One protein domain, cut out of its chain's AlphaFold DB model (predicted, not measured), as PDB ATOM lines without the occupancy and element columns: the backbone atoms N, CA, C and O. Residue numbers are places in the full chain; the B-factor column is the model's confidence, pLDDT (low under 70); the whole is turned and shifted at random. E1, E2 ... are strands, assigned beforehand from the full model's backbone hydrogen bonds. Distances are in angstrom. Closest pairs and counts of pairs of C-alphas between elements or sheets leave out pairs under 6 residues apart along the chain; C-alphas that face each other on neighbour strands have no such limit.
ATOM      1  N   VAL A   9     150.058 159.444 177.457       91.38
ATOM      2  CA  VAL A   9     151.442 159.795 177.792       91.38
ATOM      3  C   VAL A   9     151.705 159.632 179.280       91.38
ATOM      4  O   VAL A   9     150.852 159.939 180.108       91.38
ATOM      5  N   LEU A  10     152.906 159.171 179.610       90.31
ATOM      6  CA  LEU A  10     153.455 159.218 180.958       90.31
ATOM      7  C   LEU A  10     154.388 160.428 181.035       90.31
ATOM      8  O   LEU A  10     155.225 160.626 180.149       90.31
ATOM      9  N   TYR A  11     154.261 161.229 182.080       89.88
ATOM     10  CA  TYR A  11     155.061 162.432 182.285       89.88
ATOM     11  C   TYR A  11     155.478 162.553 183.749       89.88
ATOM     12  O   TYR A  11     154.936 161.864 184.611       89.88
ATOM     13  N   THR A  12     156.482 163.379 184.026       85.56
ATOM     14  CA  THR A  12     157.021 163.551 185.382       85.56
ATOM     15  C   THR A  12     155.999 164.180 186.329       85.56
ATOM     16  O   THR A  12     155.307 165.123 185.957       85.56
ATOM     17  N   GLU A  13     155.938 163.689 187.570       73.06
ATOM     18  CA  GLU A  13     154.919 164.054 188.573       73.06
ATOM     19  C   GLU A  13     154.815 165.570 188.834       73.06
ATOM     20  O   GLU A  13     153.734 166.092 189.086       73.06
ATOM     21  N   TYR A  14     155.924 166.300 188.697       68.56
ATOM     22  CA  TYR A  14     155.994 167.747 188.947       68.56
ATOM     23  C   TYR A  14     155.863 168.614 187.691       68.56
ATOM     24  O   TYR A  14     156.166 169.810 187.718       68.56
ATOM     25  N   SER A  15     155.442 168.024 186.575       64.81
ATOM     26  CA  SER A  15     155.336 168.722 185.302       64.81
ATOM     27  C   SER A  15     153.892 168.997 184.950       64.81
ATOM     28  O   SER A  15     153.117 168.100 184.645       64.81
ATOM     29  N   GLY A  16     153.541 170.274 184.954       75.06
ATOM     30  CA  GLY A  16     152.206 170.706 184.596       75.06
ATOM     31  C   GLY A  16     152.036 172.188 184.855       75.06
ATOM     32  O   GLY A  16     152.441 172.689 185.900       75.06
ATOM     33  N   LEU A  17     151.452 172.897 183.899       82.88
ATOM     34  CA  LEU A  17     150.842 174.193 184.154       82.88
ATOM     35  C   LEU A  17     149.338 174.018 184.000       82.88
ATOM     36  O   LEU A  17     148.863 173.701 182.910       82.88
ATOM     37  N   GLU A  18     148.616 174.181 185.101       84.38
ATOM     38  CA  GLU A  18     147.158 174.163 185.092       84.38
ATOM     39  C   GLU A  18     146.651 175.380 184.318       84.38
ATOM     40  O   GLU A  18     147.058 176.520 184.565       84.38
ATOM     41  N   MET A  19     145.774 175.139 183.354       87.00
ATOM     42  CA  MET A  19     145.124 176.185 182.585       87.00
ATOM     43  C   MET A  19     143.693 175.789 182.265       87.00
ATOM     44  O   MET A  19     143.367 174.614 182.153       87.00
ATOM     45  N   LYS A  20     142.850 176.787 182.020       86.31
ATOM     46  CA  LYS A  20     141.530 176.550 181.444       86.31
ATOM     47  C   LYS A  20     141.606 176.669 179.936       86.31
ATOM     48  O   LYS A  20     142.073 177.688 179.420       86.31
ATOM     49  N   TYR A  21     141.126 175.656 179.237       82.19
ATOM     50  CA  TYR A  21     140.955 175.689 177.793       82.19
ATOM     51  C   TYR A  21     139.548 175.205 177.468       82.19
ATOM     52  O   TYR A  21     139.163 174.115 177.870       82.19
ATOM     53  N   CYS A  22     138.764 176.035 176.775       86.06
ATOM     54  CA  CYS A  22     137.349 175.757 176.497       86.06
ATOM     55  C   CYS A  22     136.519 175.440 177.760       86.06
ATOM     56  O   CYS A  22     135.698 174.534 177.737       86.06
ATOM     57  N   ASP A  23     136.748 176.185 178.850       85.50
ATOM     58  CA  ASP A  23     136.103 175.997 180.166       85.50
ATOM     59  C   ASP A  23     136.378 174.642 180.846       85.50
ATOM     60  O   ASP A  23     135.853 174.373 181.925       85.50
ATOM     61  N   GLU A  24     137.266 173.834 180.270       88.00
ATOM     62  CA  GLU A  24     137.772 172.603 180.862       88.00
ATOM     63  C   GLU A  24     139.134 172.861 181.512       88.00
ATOM     64  O   GLU A  24     139.999 173.549 180.956       88.00
ATOM     65  N   ASP A  25     139.321 172.315 182.712       87.56
ATOM     66  CA  ASP A  25     140.609 172.332 183.394       87.56
ATOM     67  C   ASP A  25     141.557 171.356 182.684       87.56
ATOM     68  O   ASP A  25     141.314 170.151 182.605       87.56
ATOM     69  N   MET A  26     142.640 171.898 182.134       85.44
ATOM     70  CA  MET A  26     143.659 171.162 181.400       85.44
ATOM     71  C   MET A  26     145.033 171.369 182.030       85.44
ATOM     72  O   MET A  26     145.355 172.435 182.555       85.44
ATOM     73  N   THR A  27     145.891 170.363 181.892       85.12
ATOM     74  CA  THR A  27     147.290 170.437 182.320       85.12
ATOM     75  C   THR A  27     148.190 170.530 181.098       85.12
ATOM     76  O   THR A  27     148.294 169.589 180.310       85.12
ATOM     77  N   MET A  28     148.882 171.657 180.934       85.00
ATOM     78  CA  MET A  28     149.935 171.776 179.928       85.00
ATOM     79  C   MET A  28     151.200 171.080 180.403       85.00
ATOM     80  O   MET A  28     151.798 171.475 181.402       85.00
ATOM     81  N   ILE A  29     151.669 170.111 179.627       88.31
ATOM     82  CA  ILE A  29     152.910 169.392 179.901       88.31
ATOM     83  C   ILE A  29     153.940 169.790 178.848       88.31
ATOM     84  O   ILE A  29     153.666 169.795 177.645       88.31
ATOM     85  N   LYS A  30     155.152 170.136 179.286       86.19
ATOM     86  CA  LYS A  30     156.257 170.399 178.358       86.19
ATOM     87  C   LYS A  30     156.637 169.096 177.668       86.19
ATOM     88  O   LYS A  30     156.811 168.079 178.323       86.19
ATOM     89  N   CYS A  31     156.910 169.135 176.365       81.88
ATOM     90  CA  CYS A  31     157.302 167.927 175.629       81.88
ATOM     91  C   CYS A  31     158.562 167.230 176.181       81.88
ATOM     92  O   CYS A  31     158.747 166.050 175.932       81.88
ATOM     93  N   HIS A  32     159.443 167.941 176.899       83.12
ATOM     94  CA  HIS A  32     160.618 167.333 177.548       83.12
ATOM     95  C   HIS A  32     160.246 166.457 178.751       83.12
ATOM     96  O   HIS A  32     160.954 165.504 179.063       83.12
ATOM     97  N   ASP A  33     159.130 166.769 179.395       87.94
ATOM     98  CA  ASP A  33     158.685 166.104 180.614       87.94
ATOM     99  C   ASP A  33     157.851 164.855 180.301       87.94
ATOM    100  O   ASP A  33     157.538 164.073 181.193       87.94
ATOM    101  N   VAL A  34     157.524 164.643 179.021       90.50
ATOM    102  CA  VAL A  34     156.923 163.408 178.524       90.50
ATOM    103  C   VAL A  34     158.000 162.331 178.464       90.50
ATOM    104  O   VAL A  34     158.959 162.434 177.696       90.50
ATOM    105  N   MET A  35     157.815 161.298 179.276       91.69
ATOM    106  CA  MET A  35     158.722 160.169 179.427       91.69
ATOM    107  C   MET A  35     158.496 159.105 178.353       91.69
ATOM    108  O   MET A  35     159.421 158.708 177.643       91.69
ATOM    109  N   LEU A  36     157.248 158.661 178.213       92.31
ATOM    110  CA  LEU A  36     156.836 157.672 177.223       92.31
ATOM    111  C   LEU A  36     155.416 157.951 176.745       92.31
ATOM    112  O   LEU A  36     154.646 158.666 177.392       92.31
ATOM    113  N   ARG A  37     155.063 157.348 175.619       92.06
ATOM    114  CA  ARG A  37     153.712 157.327 175.063       92.06
ATOM    115  C   ARG A  37     153.309 155.894 174.759       92.06
ATOM    116  O   ARG A  37     154.164 155.055 174.497       92.06
ATOM    117  N   TYR A  38     152.018 155.618 174.768       92.56
ATOM    118  CA  TYR A  38     151.490 154.323 174.361       92.56
ATOM    119  C   TYR A  38     150.076 154.470 173.806       92.56
ATOM    120  O   TYR A  38     149.389 155.472 174.026       92.56
ATOM    121  N   THR A  39     149.648 153.457 173.057       89.00
ATOM    122  CA  THR A  39     148.286 153.360 172.524       89.00
ATOM    123  C   THR A  39     147.657 152.069 173.032       89.00
ATOM    124  O   THR A  39     148.244 150.997 172.891       89.00
ATOM    125  N   GLY A  40     146.471 152.160 173.633       85.88
ATOM    126  CA  GLY A  40     145.748 151.013 174.185       85.88
ATOM    127  C   GLY A  40     145.163 151.285 175.569       85.88
ATOM    128  O   GLY A  40     145.319 152.369 176.123       85.88
ATOM    129  N   ALA A  41     144.474 150.284 176.124       83.19
ATOM    130  CA  ALA A  41     143.814 150.399 177.427       83.19
ATOM    131  C   ALA A  41     144.787 150.328 178.618       83.19
ATOM    132  O   ALA A  41     144.482 150.846 179.687       83.19
ATOM    133  N   MET A  42     145.939 149.670 178.450       86.06
ATOM    134  CA  MET A  42     146.945 149.479 179.498       86.06
ATOM    135  C   MET A  42     148.351 149.606 178.912       86.06
ATOM    136  O   MET A  42     148.577 149.242 177.758       86.06
ATOM    137  N   LEU A  43     149.288 150.102 179.719       87.44
ATOM    138  CA  LEU A  43     150.710 150.143 179.387       87.44
ATOM    139  C   LEU A  43     151.289 148.718 179.399       87.44
ATOM    140  O   LEU A  43     151.107 147.983 180.371       87.44
ATOM    141  N   THR A  44     151.982 148.339 178.328       90.50
ATOM    142  CA  THR A  44     152.719 147.078 178.177       90.50
ATOM    143  C   THR A  44     154.114 147.358 177.630       90.50
ATOM    144  O   THR A  44     154.357 148.403 177.028       90.50
ATOM    145  N   GLU A  45     155.046 146.422 177.801       87.50
ATOM    146  CA  GLU A  45     156.385 146.549 177.212       87.50
ATOM    147  C   GLU A  45     156.311 146.722 175.689       87.50
ATOM    148  O   GLU A  45     157.031 147.530 175.111       87.50
ATOM    149  N   GLU A  46     155.391 146.022 175.025       87.94
ATOM    150  CA  GLU A  46     155.242 146.074 173.571       87.94
ATOM    151  C   GLU A  46     154.758 147.443 173.081       87.94
ATOM    152  O   GLU A  46     155.336 147.984 172.136       87.94
ATOM    153  N   ASN A  47     153.756 148.035 173.742       90.69
ATOM    154  CA  ASN A  47     153.136 149.288 173.297       90.69
ATOM    155  C   ASN A  47     153.801 150.561 173.839       90.69
ATOM    156  O   ASN A  47     153.468 151.655 173.381       90.69
ATOM    157  N   ALA A  48     154.722 150.432 174.795       91.00
ATOM    158  CA  ALA A  48     155.470 151.556 175.330       91.00
ATOM    159  C   ALA A  48     156.436 152.107 174.274       91.00
ATOM    160  O   ALA A  48     157.288 151.390 173.755       91.00
ATOM    161  N   GLU A  49     156.357 153.394 173.972       91.94
ATOM    162  CA  GLU A  49     157.311 154.097 173.121       91.94
ATOM    163  C   GLU A  49     157.990 155.192 173.939       91.94
ATOM    164  O   GLU A  49     157.343 156.132 174.403       91.94
ATOM    165  N   MET A  50     159.305 155.073 174.120       92.88
ATOM    166  CA  MET A  50     160.086 156.048 174.876       92.88
ATOM    167  C   MET A  50     160.275 157.339 174.080       92.88
ATOM    168  O   MET A  50     160.593 157.321 172.887       92.88
ATOM    169  N   CYS A  51     160.124 158.474 174.754       90.94
ATOM    170  CA  CYS A  51     160.348 159.784 174.157       90.94
ATOM    171  C   CYS A  51     161.795 160.241 174.401       90.94
ATOM    172  O   CYS A  51     162.354 160.018 175.469       90.94
ATOM    173  N   ARG A  52     162.399 160.943 173.434       89.38
ATOM    174  CA  ARG A  52     163.694 161.641 173.599       89.38
ATOM    175  C   ARG A  52     164.803 160.772 174.208       89.38
ATOM    176  O   ARG A  52     165.105 159.715 173.674       89.38
ATOM    177  N   ASP A  53     165.436 161.237 175.279       91.00
ATOM    178  CA  ASP A  53     166.539 160.606 175.994       91.00
ATOM    179  C   ASP A  53     166.089 159.779 177.204       91.00
ATOM    180  O   ASP A  53     166.909 159.432 178.054       91.00
ATOM    181  N   TRP A  54     164.801 159.454 177.283       93.31
ATOM    182  CA  TRP A  54     164.274 158.555 178.295       93.31
ATOM    183  C   TRP A  54     164.542 157.094 177.924       93.31
ATOM    184  O   TRP A  54     164.474 156.693 176.759       93.31
ATOM    185  N   VAL A  55     164.838 156.294 178.938       94.31
ATOM    186  CA  VAL A  55     165.183 154.878 178.838       94.31
ATOM    187  C   VAL A  55     164.338 154.112 179.848       94.31
ATOM    188  O   VAL A  55     164.261 154.492 181.015       94.31
ATOM    189  N   LEU A  56     163.686 153.048 179.390       94.75
ATOM    190  CA  LEU A  56     162.954 152.112 180.234       94.75
ATOM    191  C   LEU A  56     163.897 150.984 180.640       94.75
ATOM    192  O   LEU A  56     164.428 150.277 179.780       94.75
ATOM    193  N   VAL A  57     164.073 150.807 181.943       93.56
ATOM    194  CA  VAL A  57     164.945 149.794 182.534       93.56
ATOM    195  C   VAL A  57     164.098 148.832 183.358       93.56
ATOM    196  O   VAL A  57     163.290 149.260 184.181       93.56
ATOM    197  N   LYS A  58     164.273 147.530 183.141       92.00
ATOM    198  CA  LYS A  58     163.704 146.477 183.982       92.00
ATOM    199  C   LYS A  58     164.637 146.244 185.158       92.00
ATOM    200  O   LYS A  58     165.824 145.968 184.966       92.00
ATOM    201  N   LEU A  59     164.106 146.367 186.368       88.56
ATOM    202  CA  LEU A  59     164.881 146.076 187.566       88.56
ATOM    203  C   LEU A  59     165.003 144.556 187.733       88.56
ATOM    204  O   LEU A  59     164.041 143.829 187.456       88.56
ATOM    205  N   PRO A  60     166.162 144.045 188.180       82.12
ATOM    206  CA  PRO A  60     166.276 142.637 188.517       82.12
ATOM    207  C   PRO A  60     165.286 142.308 189.644       82.12
ATOM    208  O   PRO A  60     165.038 143.153 190.514       82.12
ATOM    209  N   PRO A  61     164.728 141.084 189.672       69.94
ATOM    210  CA  PRO A  61     163.935 140.647 190.810       69.94
ATOM    211  C   PRO A  61     164.778 140.808 192.075       69.94
ATOM    212  O   PRO A  61     165.968 140.487 192.070       69.94
ATOM    213  N   ARG A  62     164.173 141.333 193.145       60.03
ATOM    214  CA  ARG A  62     164.844 141.555 194.428       60.03
ATOM    215  C   ARG A  62     165.426 140.228 194.919       60.03
ATOM    216  O   ARG A  62     164.702 139.396 195.456       60.03
ATOM    217  N   GLN A  63     166.718 140.015 194.695       50.59
ATOM    218  CA  GLN A  63     167.439 138.907 195.298       50.59
ATOM    219  C   GLN A  63     167.661 139.284 196.758       50.59
ATOM    220  O   GLN A  63     168.316 140.280 197.061       50.59
ATOM    221  N   GLU A  64     167.081 138.510 197.670       45.28
ATOM    222  CA  GLU A  64     167.542 138.483 199.051       45.28
ATOM    223  C   GLU A  64     168.991 137.996 199.012       45.28
ATOM    224  O   GLU A  64     169.251 136.808 198.813       45.28
ATOM    225  N   VAL A  65     169.949 138.918 199.111       43.50
ATOM    226  CA  VAL A  65     171.359 138.554 199.220       43.50
ATOM    227  C   VAL A  65     171.531 137.880 200.581       43.50
ATOM    228  O   VAL A  65     171.621 138.538 201.613       43.50
ATOM    229  N   GLN A  66     171.510 136.550 200.597       40.03
ATOM    230  CA  GLN A  66     171.927 135.770 201.757       40.03
ATOM    231  C   GLN A  66     173.457 135.731 201.752       40.03
ATOM    232  O   GLN A  66     174.065 134.817 201.196       40.03
ATOM    233  N   GLU A  67     174.098 136.752 202.325       43.22
ATOM    234  CA  GLU A  67     175.533 136.681 202.599       43.22
ATOM    235  C   GLU A  67     175.772 135.710 203.763       43.22
ATOM    236  O   GLU A  67     175.565 136.028 204.934       43.22
ATOM    237  N   PHE A  68     176.210 134.491 203.445       42.56
ATOM    238  CA  PHE A  68     176.686 133.536 204.441       42.56
ATOM    239  C   PHE A  68     178.138 133.858 204.792       42.56
ATOM    240  O   PHE A  68     179.063 133.353 204.158       42.56
ATOM    241  N   THR A  69     178.343 134.673 205.826       45.31
ATOM    242  CA  THR A  69     179.670 134.828 206.436       45.31
ATOM    243  C   THR A  69     179.706 134.018 207.731       45.31
ATOM    244  O   THR A  69     179.087 134.378 208.727       45.31
ATOM    245  N   ASP A  70     180.388 132.877 207.677       49.34
ATOM    246  CA  ASP A  70     180.896 132.113 208.825       49.34
ATOM    247  C   ASP A  70     179.893 131.783 209.957       49.34
ATOM    248  O   ASP A  70     180.070 132.126 211.125       49.34
ATOM    249  N   GLY A  71     178.815 131.067 209.619       50.19
ATOM    250  CA  GLY A  71     178.007 130.321 210.599       50.19
ATOM    251  C   GLY A  71     177.022 131.129 211.453       50.19
ATOM    252  O   GLY A  71     176.260 130.532 212.214       50.19
ATOM    253  N   ILE A  72     176.964 132.451 211.299       53.03
ATOM    254  CA  ILE A  72     175.888 133.273 211.859       53.03
ATOM    255  C   ILE A  72     174.934 133.601 210.717       53.03
ATOM    256  O   ILE A  72     175.274 134.342 209.799       53.03
ATOM    257  N   VAL A  73     173.719 133.048 210.775       51.09
ATOM    258  CA  VAL A  73     172.613 133.511 209.932       51.09
ATOM    259  C   VAL A  73     172.254 134.909 210.417       51.09
ATOM    260  O   VAL A  73     171.420 135.087 211.307       51.09
ATOM    261  N   VAL A  74     172.925 135.916 209.866       51.56
ATOM    262  CA  VAL A  74     172.430 137.281 209.936       51.56
ATOM    263  C   VAL A  74     171.248 137.297 208.983       51.56
ATOM    264  O   VAL A  74     171.414 137.382 207.770       51.56
ATOM    265  N   ALA A  75     170.036 137.164 209.527       48.69
ATOM    266  CA  ALA A  75     168.849 137.630 208.832       48.69
ATOM    267  C   ALA A  75     169.018 139.145 208.699       48.69
ATOM    268  O   ALA A  75     168.551 139.913 209.542       48.69
ATOM    269  N   ALA A  76     169.785 139.573 207.698       49.78
ATOM    270  CA  ALA A  76     169.846 140.958 207.320       49.78
ATOM    271  C   ALA A  76     168.435 141.272 206.836       49.78
ATOM    272  O   ALA A  76     168.043 140.958 205.715       49.78
ATOM    273  N   THR A  77     167.639 141.881 207.709       47.81
ATOM    274  CA  THR A  77     166.688 142.887 207.268       47.81
ATOM    275  C   THR A  77     167.511 143.890 206.473       47.81
ATOM    276  O   THR A  77     168.010 144.860 207.037       47.81
ATOM    277  N   VAL A  78     167.752 143.610 205.191       45.69
ATOM    278  CA  VAL A  78     168.295 144.585 204.256       45.69
ATOM    279  C   VAL A  78     167.164 145.582 204.108       45.69
ATOM    280  O   VAL A  78     166.177 145.381 203.388       45.69
ATOM    281  N   PHE A  79     167.261 146.595 204.965       43.03
ATOM    282  CA  PHE A  79     166.456 147.792 204.959       43.03
ATOM    283  C   PHE A  79     166.412 148.336 203.527       43.03
ATOM    284  O   PHE A  79     167.241 148.014 202.687       43.03
ATOM    285  N   LYS A  80     165.388 149.138 203.259       43.28
ATOM    286  CA  LYS A  80     165.062 149.897 202.039       43.28
ATOM    287  C   LYS A  80     166.209 150.532 201.202       43.28
ATOM    288  O   LYS A  80     165.883 151.216 200.244       43.28
ATOM    289  N   GLU A  81     167.482 150.369 201.544       45.34
ATOM    290  CA  GLU A  81     168.625 151.166 201.086       45.34
ATOM    291  C   GLU A  81     169.339 150.626 199.835       45.34
ATOM    292  O   GLU A  81     169.998 151.408 199.163       45.34
ATOM    293  N   ASP A  82     169.140 149.365 199.442       52.38
ATOM    294  CA  ASP A  82     169.652 148.826 198.168       52.38
ATOM    295  C   ASP A  82     168.510 148.659 197.152       52.38
ATOM    296  O   ASP A  82     168.105 147.551 196.785       52.38
ATOM    297  N   LEU A  83     167.939 149.780 196.690       57.19
ATOM    298  CA  LEU A  83     167.297 149.763 195.372       57.19
ATOM    299  C   LEU A  83     168.372 149.286 194.390       57.19
ATOM    300  O   LEU A  83     169.463 149.860 194.404       57.19
ATOM    301  N   PRO A  84     168.125 148.254 193.565       64.00
ATOM    302  CA  PRO A  84     169.131 147.804 192.624       64.00
ATOM    303  C   PRO A  84     169.484 148.984 191.721       64.00
ATOM    304  O   PRO A  84     168.712 149.369 190.850       64.00
ATOM    305  N   VAL A  85     170.675 149.556 191.913       81.62
ATOM    306  CA  VAL A  85     171.231 150.638 191.077       81.62
ATOM    307  C   VAL A  85     171.656 150.131 189.695       81.62
ATOM    308  O   VAL A  85     172.490 150.736 189.023       81.62
ATOM    309  N   ARG A  86     171.124 148.975 189.296       87.44
ATOM    310  CA  ARG A  86     171.384 148.268 188.053       87.44
ATOM    311  C   ARG A  86     170.087 147.700 187.491       87.44
ATOM    312  O   ARG A  86     169.184 147.348 188.247       87.44
ATOM    313  N   GLY A  87     170.025 147.556 186.178       90.19
ATOM    314  CA  GLY A  87     168.921 146.884 185.505       90.19
ATOM    315  C   GLY A  87     169.168 146.719 184.014       90.19
ATOM    316  O   GLY A  87     170.153 147.220 183.476       90.19
ATOM    317  N   THR A  88     168.263 146.010 183.352       92.25
ATOM    318  CA  THR A  88     168.360 145.706 181.921       92.25
ATOM    319  C   THR A  88     167.558 146.717 181.115       92.25
ATOM    320  O   THR A  88     166.384 146.958 181.401       92.25
ATOM    321  N   VAL A  89     168.160 147.313 180.090       94.44
ATOM    322  CA  VAL A  89     167.472 148.248 179.197       94.44
ATOM    323  C   VAL A  89     166.443 147.495 178.356       94.44
ATOM    324  O   VAL A  89     166.792 146.614 177.575       94.44
ATOM    325  N   VAL A  90     165.172 147.875 178.470       94.12
ATOM    326  CA  VAL A  90     164.071 147.281 177.694       94.12
ATOM    327  C   VAL A  90     163.694 148.159 176.514       94.12
ATOM    328  O   VAL A  90     163.469 147.652 175.417       94.12
ATOM    329  N   LYS A  91     163.673 149.484 176.698       94.06
ATOM    330  CA  LYS A  91     163.441 150.434 175.603       94.06
ATOM    331  C   LYS A  91     164.275 151.688 175.732       94.06
ATOM    332  O   LYS A  91     164.505 152.195 176.824       94.06
ATOM    333  N   VAL A  92     164.655 152.221 174.579       94.06
ATOM    334  CA  VAL A  92     165.401 153.468 174.441       94.06
ATOM    335  C   VAL A  92     164.575 154.457 173.634       94.06
ATOM    336  O   VAL A  92     163.902 154.078 172.673       94.06
ATOM    337  N   GLY A  93     164.583 155.722 174.042       91.25
ATOM    338  CA  GLY A  93     164.014 156.792 173.237       91.25
ATOM    339  C   GLY A  93     164.893 157.121 172.030       91.25
ATOM    340  O   GLY A  93     166.017 156.635 171.893       91.25
ATOM    341  N   ALA A  94     164.381 157.971 171.140       87.00
ATOM    342  CA  ALA A  94     165.086 158.362 169.916       87.00
ATOM    343  C   ALA A  94     166.441 159.054 170.175       87.00
ATOM    344  O   ALA A  94     167.301 159.055 169.303       87.00
ATOM    345  N   GLY A  95     166.637 159.632 171.358       83.75
ATOM    346  CA  GLY A  95     167.812 160.400 171.742       83.75
ATOM    347  C   GLY A  95     167.543 161.898 171.850       83.75
ATOM    348  O   GLY A  95     166.406 162.376 171.780       83.75
ATOM    349  N   ARG A  96     168.612 162.667 172.065       80.81
ATOM    350  CA  ARG A  96     168.523 164.115 172.285       80.81
ATOM    351  C   ARG A  96     168.699 164.862 170.970       80.81
ATOM    352  O   ARG A  96     169.663 164.635 170.248       80.81
ATOM    353  N   PHE A  97     167.819 165.819 170.690       78.56
ATOM    354  CA  PHE A  97     168.010 166.729 169.564       78.56
ATOM    355  C   PHE A  97     169.154 167.701 169.857       78.56
ATOM    356  O   PHE A  97     169.179 168.375 170.893       78.56
ATOM    357  N   THR A  98     170.099 167.776 168.931       76.31
ATOM    358  CA  THR A  98     171.155 168.787 168.931       76.31
ATOM    359  C   THR A  98     170.608 170.132 168.444       76.31
ATOM    360  O   THR A  98     169.526 170.222 167.861       76.31
ATOM    361  N   SER A  99     171.383 171.205 168.627       75.06
ATOM    362  CA  SER A  99     171.052 172.538 168.101       75.06
ATOM    363  C   SER A  99     170.906 172.581 166.573       75.06
ATOM    364  O   SER A  99     170.330 173.528 166.045       75.06
ATOM    365  N   LYS A 100     171.392 171.553 165.867       79.31
ATOM    366  CA  LYS A 100     171.293 171.392 164.411       79.31
ATOM    367  C   LYS A 100     170.103 170.540 163.959       79.31
ATOM    368  O   LYS A 100     170.040 170.191 162.788       79.31
ATOM    369  N   LEU A 101     169.171 170.206 164.860       73.44
ATOM    370  CA  LEU A 101     168.041 169.295 164.611       73.44
ATOM    371  C   LEU A 101     168.457 167.853 164.270       73.44
ATOM    372  O   LEU A 101     167.618 167.048 163.876       73.44
ATOM    373  N   GLU A 102     169.726 167.498 164.471       80.62
ATOM    374  CA  GLU A 102     170.185 166.114 164.366       80.62
ATOM    375  C   GLU A 102     169.894 165.379 165.672       80.62
ATOM    376  O   GLU A 102     170.058 165.937 166.763       80.62
ATOM    377  N   VAL A 103     169.469 164.125 165.557       79.06
ATOM    378  CA  VAL A 103     169.222 163.252 166.702       79.06
ATOM    379  C   VAL A 103     170.551 162.656 167.151       79.06
ATOM    380  O   VAL A 103     171.190 161.921 166.402       79.06
ATOM    381  N   MET A 104     170.974 162.982 168.370       81.94
ATOM    382  CA  MET A 104     172.119 162.338 168.998       81.94
ATOM    383  C   MET A 104     171.657 161.005 169.596       81.94
ATOM    384  O   MET A 104     170.821 161.034 170.509       81.94
ATOM    385  N   PRO A 105     172.172 159.863 169.104       83.25
ATOM    386  CA  PRO A 105     171.783 158.556 169.608       83.25
ATOM    387  C   PRO A 105     172.190 158.400 171.074       83.25
ATOM    388  O   PRO A 105     173.135 159.035 171.552       83.25
ATOM    389  N   LEU A 106     171.457 157.552 171.786       87.06
ATOM    390  CA  LEU A 106     171.769 157.226 173.170       87.06
ATOM    391  C   LEU A 106     172.977 156.283 173.239       87.06
ATOM    392  O   LEU A 106     173.156 155.459 172.345       87.06
ATOM    393  N   PRO A 107     173.807 156.372 174.293       85.50
ATOM    394  CA  PRO A 107     174.989 155.523 174.452       85.50
ATOM    395  C   PRO A 107     174.655 154.090 174.911       85.50
ATOM    396  O   PRO A 107     175.549 153.379 175.359       85.50
ATOM    397  N   VAL A 108     173.385 153.684 174.847       90.50
ATOM    398  CA  VAL A 108     172.878 152.398 175.336       90.50
ATOM    399  C   VAL A 108     171.921 151.793 174.321       90.50
ATOM    400  O   VAL A 108     171.210 152.519 173.620       90.50
ATOM    401  N   ASN A 109     171.888 150.468 174.271       91.19
ATOM    402  CA  ASN A 109     171.014 149.688 173.410       91.19
ATOM    403  C   ASN A 109     170.038 148.850 174.236       91.19
ATOM    404  O   ASN A 109     170.219 148.623 175.430       91.19
ATOM    405  N   VAL A 110     168.981 148.374 173.578       93.00
ATOM    406  CA  VAL A 110     168.059 147.406 174.180       93.00
ATOM    407  C   VAL A 110     168.818 146.116 174.494       93.00
ATOM    408  O   VAL A 110     169.516 145.591 173.629       93.00
ATOM    409  N   GLY A 111     168.654 145.610 175.714       91.38
ATOM    410  CA  GLY A 111     169.337 144.426 176.232       91.38
ATOM    411  C   GLY A 111     170.597 144.721 177.046       91.38
ATOM    412  O   GLY A 111     171.052 143.832 177.757       91.38
ATOM    413  N   ASP A 112     171.132 145.944 177.001       92.00
ATOM    414  CA  ASP A 112     172.306 146.305 177.798       92.00
ATOM    415  C   ASP A 112     171.966 146.284 179.298       92.00
ATOM    416  O   ASP A 112     170.935 146.818 179.724       92.00
ATOM    417  N   GLU A 113     172.843 145.708 180.121       90.62
ATOM    418  CA  GLU A 113     172.778 145.885 181.570       90.62
ATOM    419  C   GLU A 113     173.459 147.205 181.932       90.62
ATOM    420  O   GLU A 113     174.592 147.480 181.536       90.62
ATOM    421  N   VAL A 114     172.760 148.069 182.661       91.38
ATOM    422  CA  VAL A 114     173.225 149.422 182.968       91.38
ATOM    423  C   VAL A 114     173.200 149.675 184.460       91.38
ATOM    424  O   VAL A 114     172.262 149.291 185.152       91.38
ATOM    425  N   LYS A 115     174.225 150.376 184.947       89.81
ATOM    426  CA  LYS A 115     174.257 150.974 186.281       89.81
ATOM    427  C   LYS A 115     173.831 152.435 186.182       89.81
ATOM    428  O   LYS A 115     174.312 153.148 185.302       89.81
ATOM    429  N   PHE A 116     172.980 152.902 187.085       91.06
ATOM    430  CA  PHE A 116     172.471 154.276 187.114       91.06
ATOM    431  C   PHE A 116     172.613 154.904 188.504       91.06
ATOM    432  O   PHE A 116     172.967 154.229 189.471       91.06
ATOM    433  N   ARG A 117     172.423 156.225 188.591       87.19
ATOM    434  CA  ARG A 117     172.513 156.962 189.861       87.19
ATOM    435  C   ARG A 117     171.476 156.475 190.875       87.19
ATOM    436  O   ARG A 117     170.331 156.210 190.521       87.19
ATOM    437  N   GLU A 118     171.869 156.434 192.144       80.62
ATOM    438  CA  GLU A 118     170.938 156.237 193.257       80.62
ATOM    439  C   GLU A 118     169.840 157.307 193.212       80.62
ATOM    440  O   GLU A 118     170.124 158.482 192.961       80.62
ATOM    441  N   TYR A 119     168.589 156.895 193.435       77.44
ATOM    442  CA  TYR A 119     167.401 157.760 193.394       77.44
ATOM    443  C   TYR A 119     167.110 158.418 192.034       77.44
ATOM    444  O   TYR A 119     166.312 159.353 191.963       77.44
ATOM    445  N   ALA A 120     167.745 157.964 190.951       79.81
ATOM    446  CA  ALA A 120     167.397 158.415 189.614       79.81
ATOM    447  C   ALA A 120     166.229 157.608 189.043       79.81
ATOM    448  O   ALA A 120     166.121 156.408 189.261       79.81
ATOM    449  N   GLY A 121     165.411 158.277 188.237       85.56
ATOM    450  CA  GLY A 121     164.307 157.660 187.516       85.56
ATOM    451  C   GLY A 121     162.956 157.766 188.213       85.56
ATOM    452  O   GLY A 121     162.823 158.355 189.280       85.56
ATOM    453  N   ASN A 122     161.941 157.241 187.536       89.88
ATOM    454  CA  ASN A 122     160.555 157.219 187.987       89.88
ATOM    455  C   ASN A 122     160.071 155.772 187.948       89.88
ATOM    456  O   ASN A 122     160.198 155.117 186.908       89.88
ATOM    457  N   ASP A 123     159.534 155.282 189.061       89.19
ATOM    458  CA  ASP A 123     158.999 153.928 189.152       89.19
ATOM    459  C   ASP A 123     157.761 153.773 188.263       89.19
ATOM    460  O   ASP A 123     156.817 154.566 188.312       89.19
ATOM    461  N   VAL A 124     157.757 152.722 187.446       89.62
ATOM    462  CA  VAL A 124     156.637 152.364 186.577       89.62
ATOM    463  C   VAL A 124     156.357 150.879 186.738       89.62
ATOM    464  O   VAL A 124     157.225 150.038 186.532       89.62
ATOM    465  N   THR A 125     155.121 150.533 187.077       88.50
ATOM    466  CA  THR A 125     154.699 149.133 187.170       88.50
ATOM    467  C   THR A 125     154.013 148.723 185.874       88.50
ATOM    468  O   THR A 125     152.992 149.304 185.503       88.50
ATOM    469  N   ILE A 126     154.543 147.700 185.203       89.38
ATOM    470  CA  ILE A 126     153.973 147.132 183.975       89.38
ATOM    471  C   ILE A 126     153.707 145.652 184.242       89.38
ATOM    472  O   ILE A 126     154.615 144.922 184.611       89.38
ATOM    473  N   GLN A 127     152.456 145.204 184.102       85.69
ATOM    474  CA  GLN A 127     152.080 143.783 184.219       85.69
ATOM    475  C   GLN A 127     152.562 143.070 185.511       85.69
ATOM    476  O   GLN A 127     152.805 141.868 185.509       85.69
ATOM    477  N   SER A 128     152.602 143.779 186.646       84.25
ATOM    478  CA  SER A 128     153.113 143.307 187.959       84.25
ATOM    479  C   SER A 128     154.636 143.196 188.087       84.25
ATOM    480  O   SER A 128     155.129 142.717 189.107       84.25
ATOM    481  N   GLU A 129     155.383 143.678 187.102       86.38
ATOM    482  CA  GLU A 129     156.833 143.812 187.162       86.38
ATOM    483  C   GLU A 129     157.241 145.278 187.379       86.38
ATOM    484  O   GLU A 129     156.536 146.212 186.978       86.38
ATOM    485  N   GLN A 130     158.384 145.473 188.041       87.69
ATOM    486  CA  GLN A 130     158.920 146.794 188.356       87.69
ATOM    487  C   GLN A 130     159.880 147.268 187.268       87.69
ATOM    488  O   GLN A 130     160.906 146.642 186.992       87.69
ATOM    489  N   TYR A 131     159.544 148.417 186.700       91.50
ATOM    490  CA  TYR A 131     160.364 149.146 185.755       91.50
ATOM    491  C   TYR A 131     160.741 150.498 186.332       91.50
ATOM    492  O   TYR A 131     160.057 151.058 187.188       91.50
ATOM    493  N   LEU A 132     161.818 151.044 185.796       91.69
ATOM    494  CA  LEU A 132     162.298 152.367 186.115       91.69
ATOM    495  C   LEU A 132     162.484 153.138 184.810       91.69
ATOM    496  O   LEU A 132     163.144 152.667 183.882       91.69
ATOM    497  N   VAL A 133     161.885 154.322 184.725       93.19
ATOM    498  CA  VAL A 133     162.088 155.233 183.596       93.19
ATOM    499  C   VAL A 133     163.126 156.273 183.975       93.19
ATOM    500  O   VAL A 133     162.894 157.109 184.848       93.19
ATOM    501  N   ILE A 134     164.269 156.230 183.303       92.38
ATOM    502  CA  ILE A 134     165.475 156.980 183.655       92.38
ATOM    503  C   ILE A 134     165.910 157.827 182.459       92.38
ATOM    504  O   ILE A 134     165.717 157.432 181.309       92.38
ATOM    505  N   LYS A 135     166.516 158.995 182.691       92.00
ATOM    506  CA  LYS A 135     167.174 159.736 181.607       92.00
ATOM    507  C   LYS A 135     168.528 159.120 181.288       92.00
ATOM    508  O   LYS A 135     169.272 158.739 182.184       92.00
ATOM    509  N   ALA A 136     168.926 159.147 180.024       90.25
ATOM    510  CA  ALA A 136     170.232 158.644 179.604       90.25
ATOM    511  C   ALA A 136     171.422 159.316 180.323       90.25
ATOM    512  O   ALA A 136     172.465 158.694 180.480       90.25
ATOM    513  N   ILE A 137     171.273 160.559 180.802       90.38
ATOM    514  CA  ILE A 137     172.303 161.275 181.586       90.38
ATOM    515  C   ILE A 137     172.478 160.747 183.023       90.38
ATOM    516  O   ILE A 137     173.437 161.102 183.712       90.38
ATOM    517  N   ASP A 138     171.533 159.950 183.514       91.38
ATOM    518  CA  ASP A 138     171.611 159.303 184.824       91.38
ATOM    519  C   ASP A 138     172.214 157.893 184.746       91.38
ATOM    520  O   ASP A 138     172.498 157.299 185.788       91.38
ATOM    521  N   LEU A 139     172.450 157.379 183.534       91.44
ATOM    522  CA  LEU A 139     173.161 156.124 183.304       91.44
ATOM    523  C   LEU A 139     174.666 156.349 183.512       91.44
ATOM    524  O   LEU A 139     175.280 157.194 182.864       91.44
ATOM    525  N   LEU A 140     175.252 155.598 184.443       89.81
ATOM    526  CA  LEU A 140     176.648 155.718 184.866       89.81
ATOM    527  C   LEU A 140     177.581 154.814 184.060       89.81
ATOM    528  O   LEU A 140     178.687 155.226 183.718       89.81
ATOM    529  N   ALA A 141     177.160 153.577 183.791       88.75
ATOM    530  CA  ALA A 141     177.966 152.594 183.073       88.75
ATOM    531  C   ALA A 141     177.088 151.540 182.391       88.75
ATOM    532  O   ALA A 141     176.043 151.173 182.925       88.75
ATOM    533  N   VAL A 142     177.557 151.022 181.254       90.69
ATOM    534  CA  VAL A 142     177.072 149.761 180.676       90.69
ATOM    535  C   VAL A 142     177.937 148.642 181.247       90.69
ATOM    536  O   VAL A 142     179.161 148.666 181.091       90.69
ATOM    537  N   LEU A 143     177.316 147.702 181.950       85.44
ATOM    538  CA  LEU A 143     177.959 146.503 182.464       85.44
ATOM    539  C   LEU A 143     178.061 145.505 181.305       85.44
ATOM    540  O   LEU A 143     177.065 145.175 180.669       85.44
ATOM    541  N   LYS A 144     179.282 145.070 180.996       77.75
ATOM    542  CA  LYS A 144     179.524 143.960 180.074       77.75
ATOM    543  C   LYS A 144     179.937 142.759 180.902       77.75
ATOM    544  O   LYS A 144     180.902 142.867 181.660       77.75
TER     545      LYS A 144
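AT A GLANCE: This is residues 9 to 144 of the 149 residues of the protein "Hypothetical protein" of Corethron hystrix (UniProt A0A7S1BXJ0). With little regular structure, this is a strongly twisted antiparallel sheet, E8 E9 E5 E6 E7 E10, with hairpin E2 and E3 at one end and a loop whose residues 68 to 73 stick out at the other; the pair E1 and E4 lies between sheet and hairpin. It is all strand: 136 residues printed, strands E1 to E10 in order, holding 51, and no named helix. It is loose, radius of gyration of the C-alphas 18.3 A, spanning 69 by 37 by 25 A.

HOW THE PARTS SIT: E5, residues 54 to 58, E6, 86 to 92, and E7, 113 to 116, form a meander, each the antiparallel neighbour of the one before; N 56 and O 91, within hydrogen-bond range, are 2.8 A apart.

IN THESE COORDINATES: E1, residues 9 to 11, begins at C-alpha (151.442, 159.795, 177.792). E10, residues 139 to 143, ends at (177.959, 146.503, 182.464).

THE WHOLE: The printed part has no cut. Residues 39 to 53, 59 to 85 and 93 to 112 are long links. pLDDT is under 70 at 14 to 15 and 61 to 84.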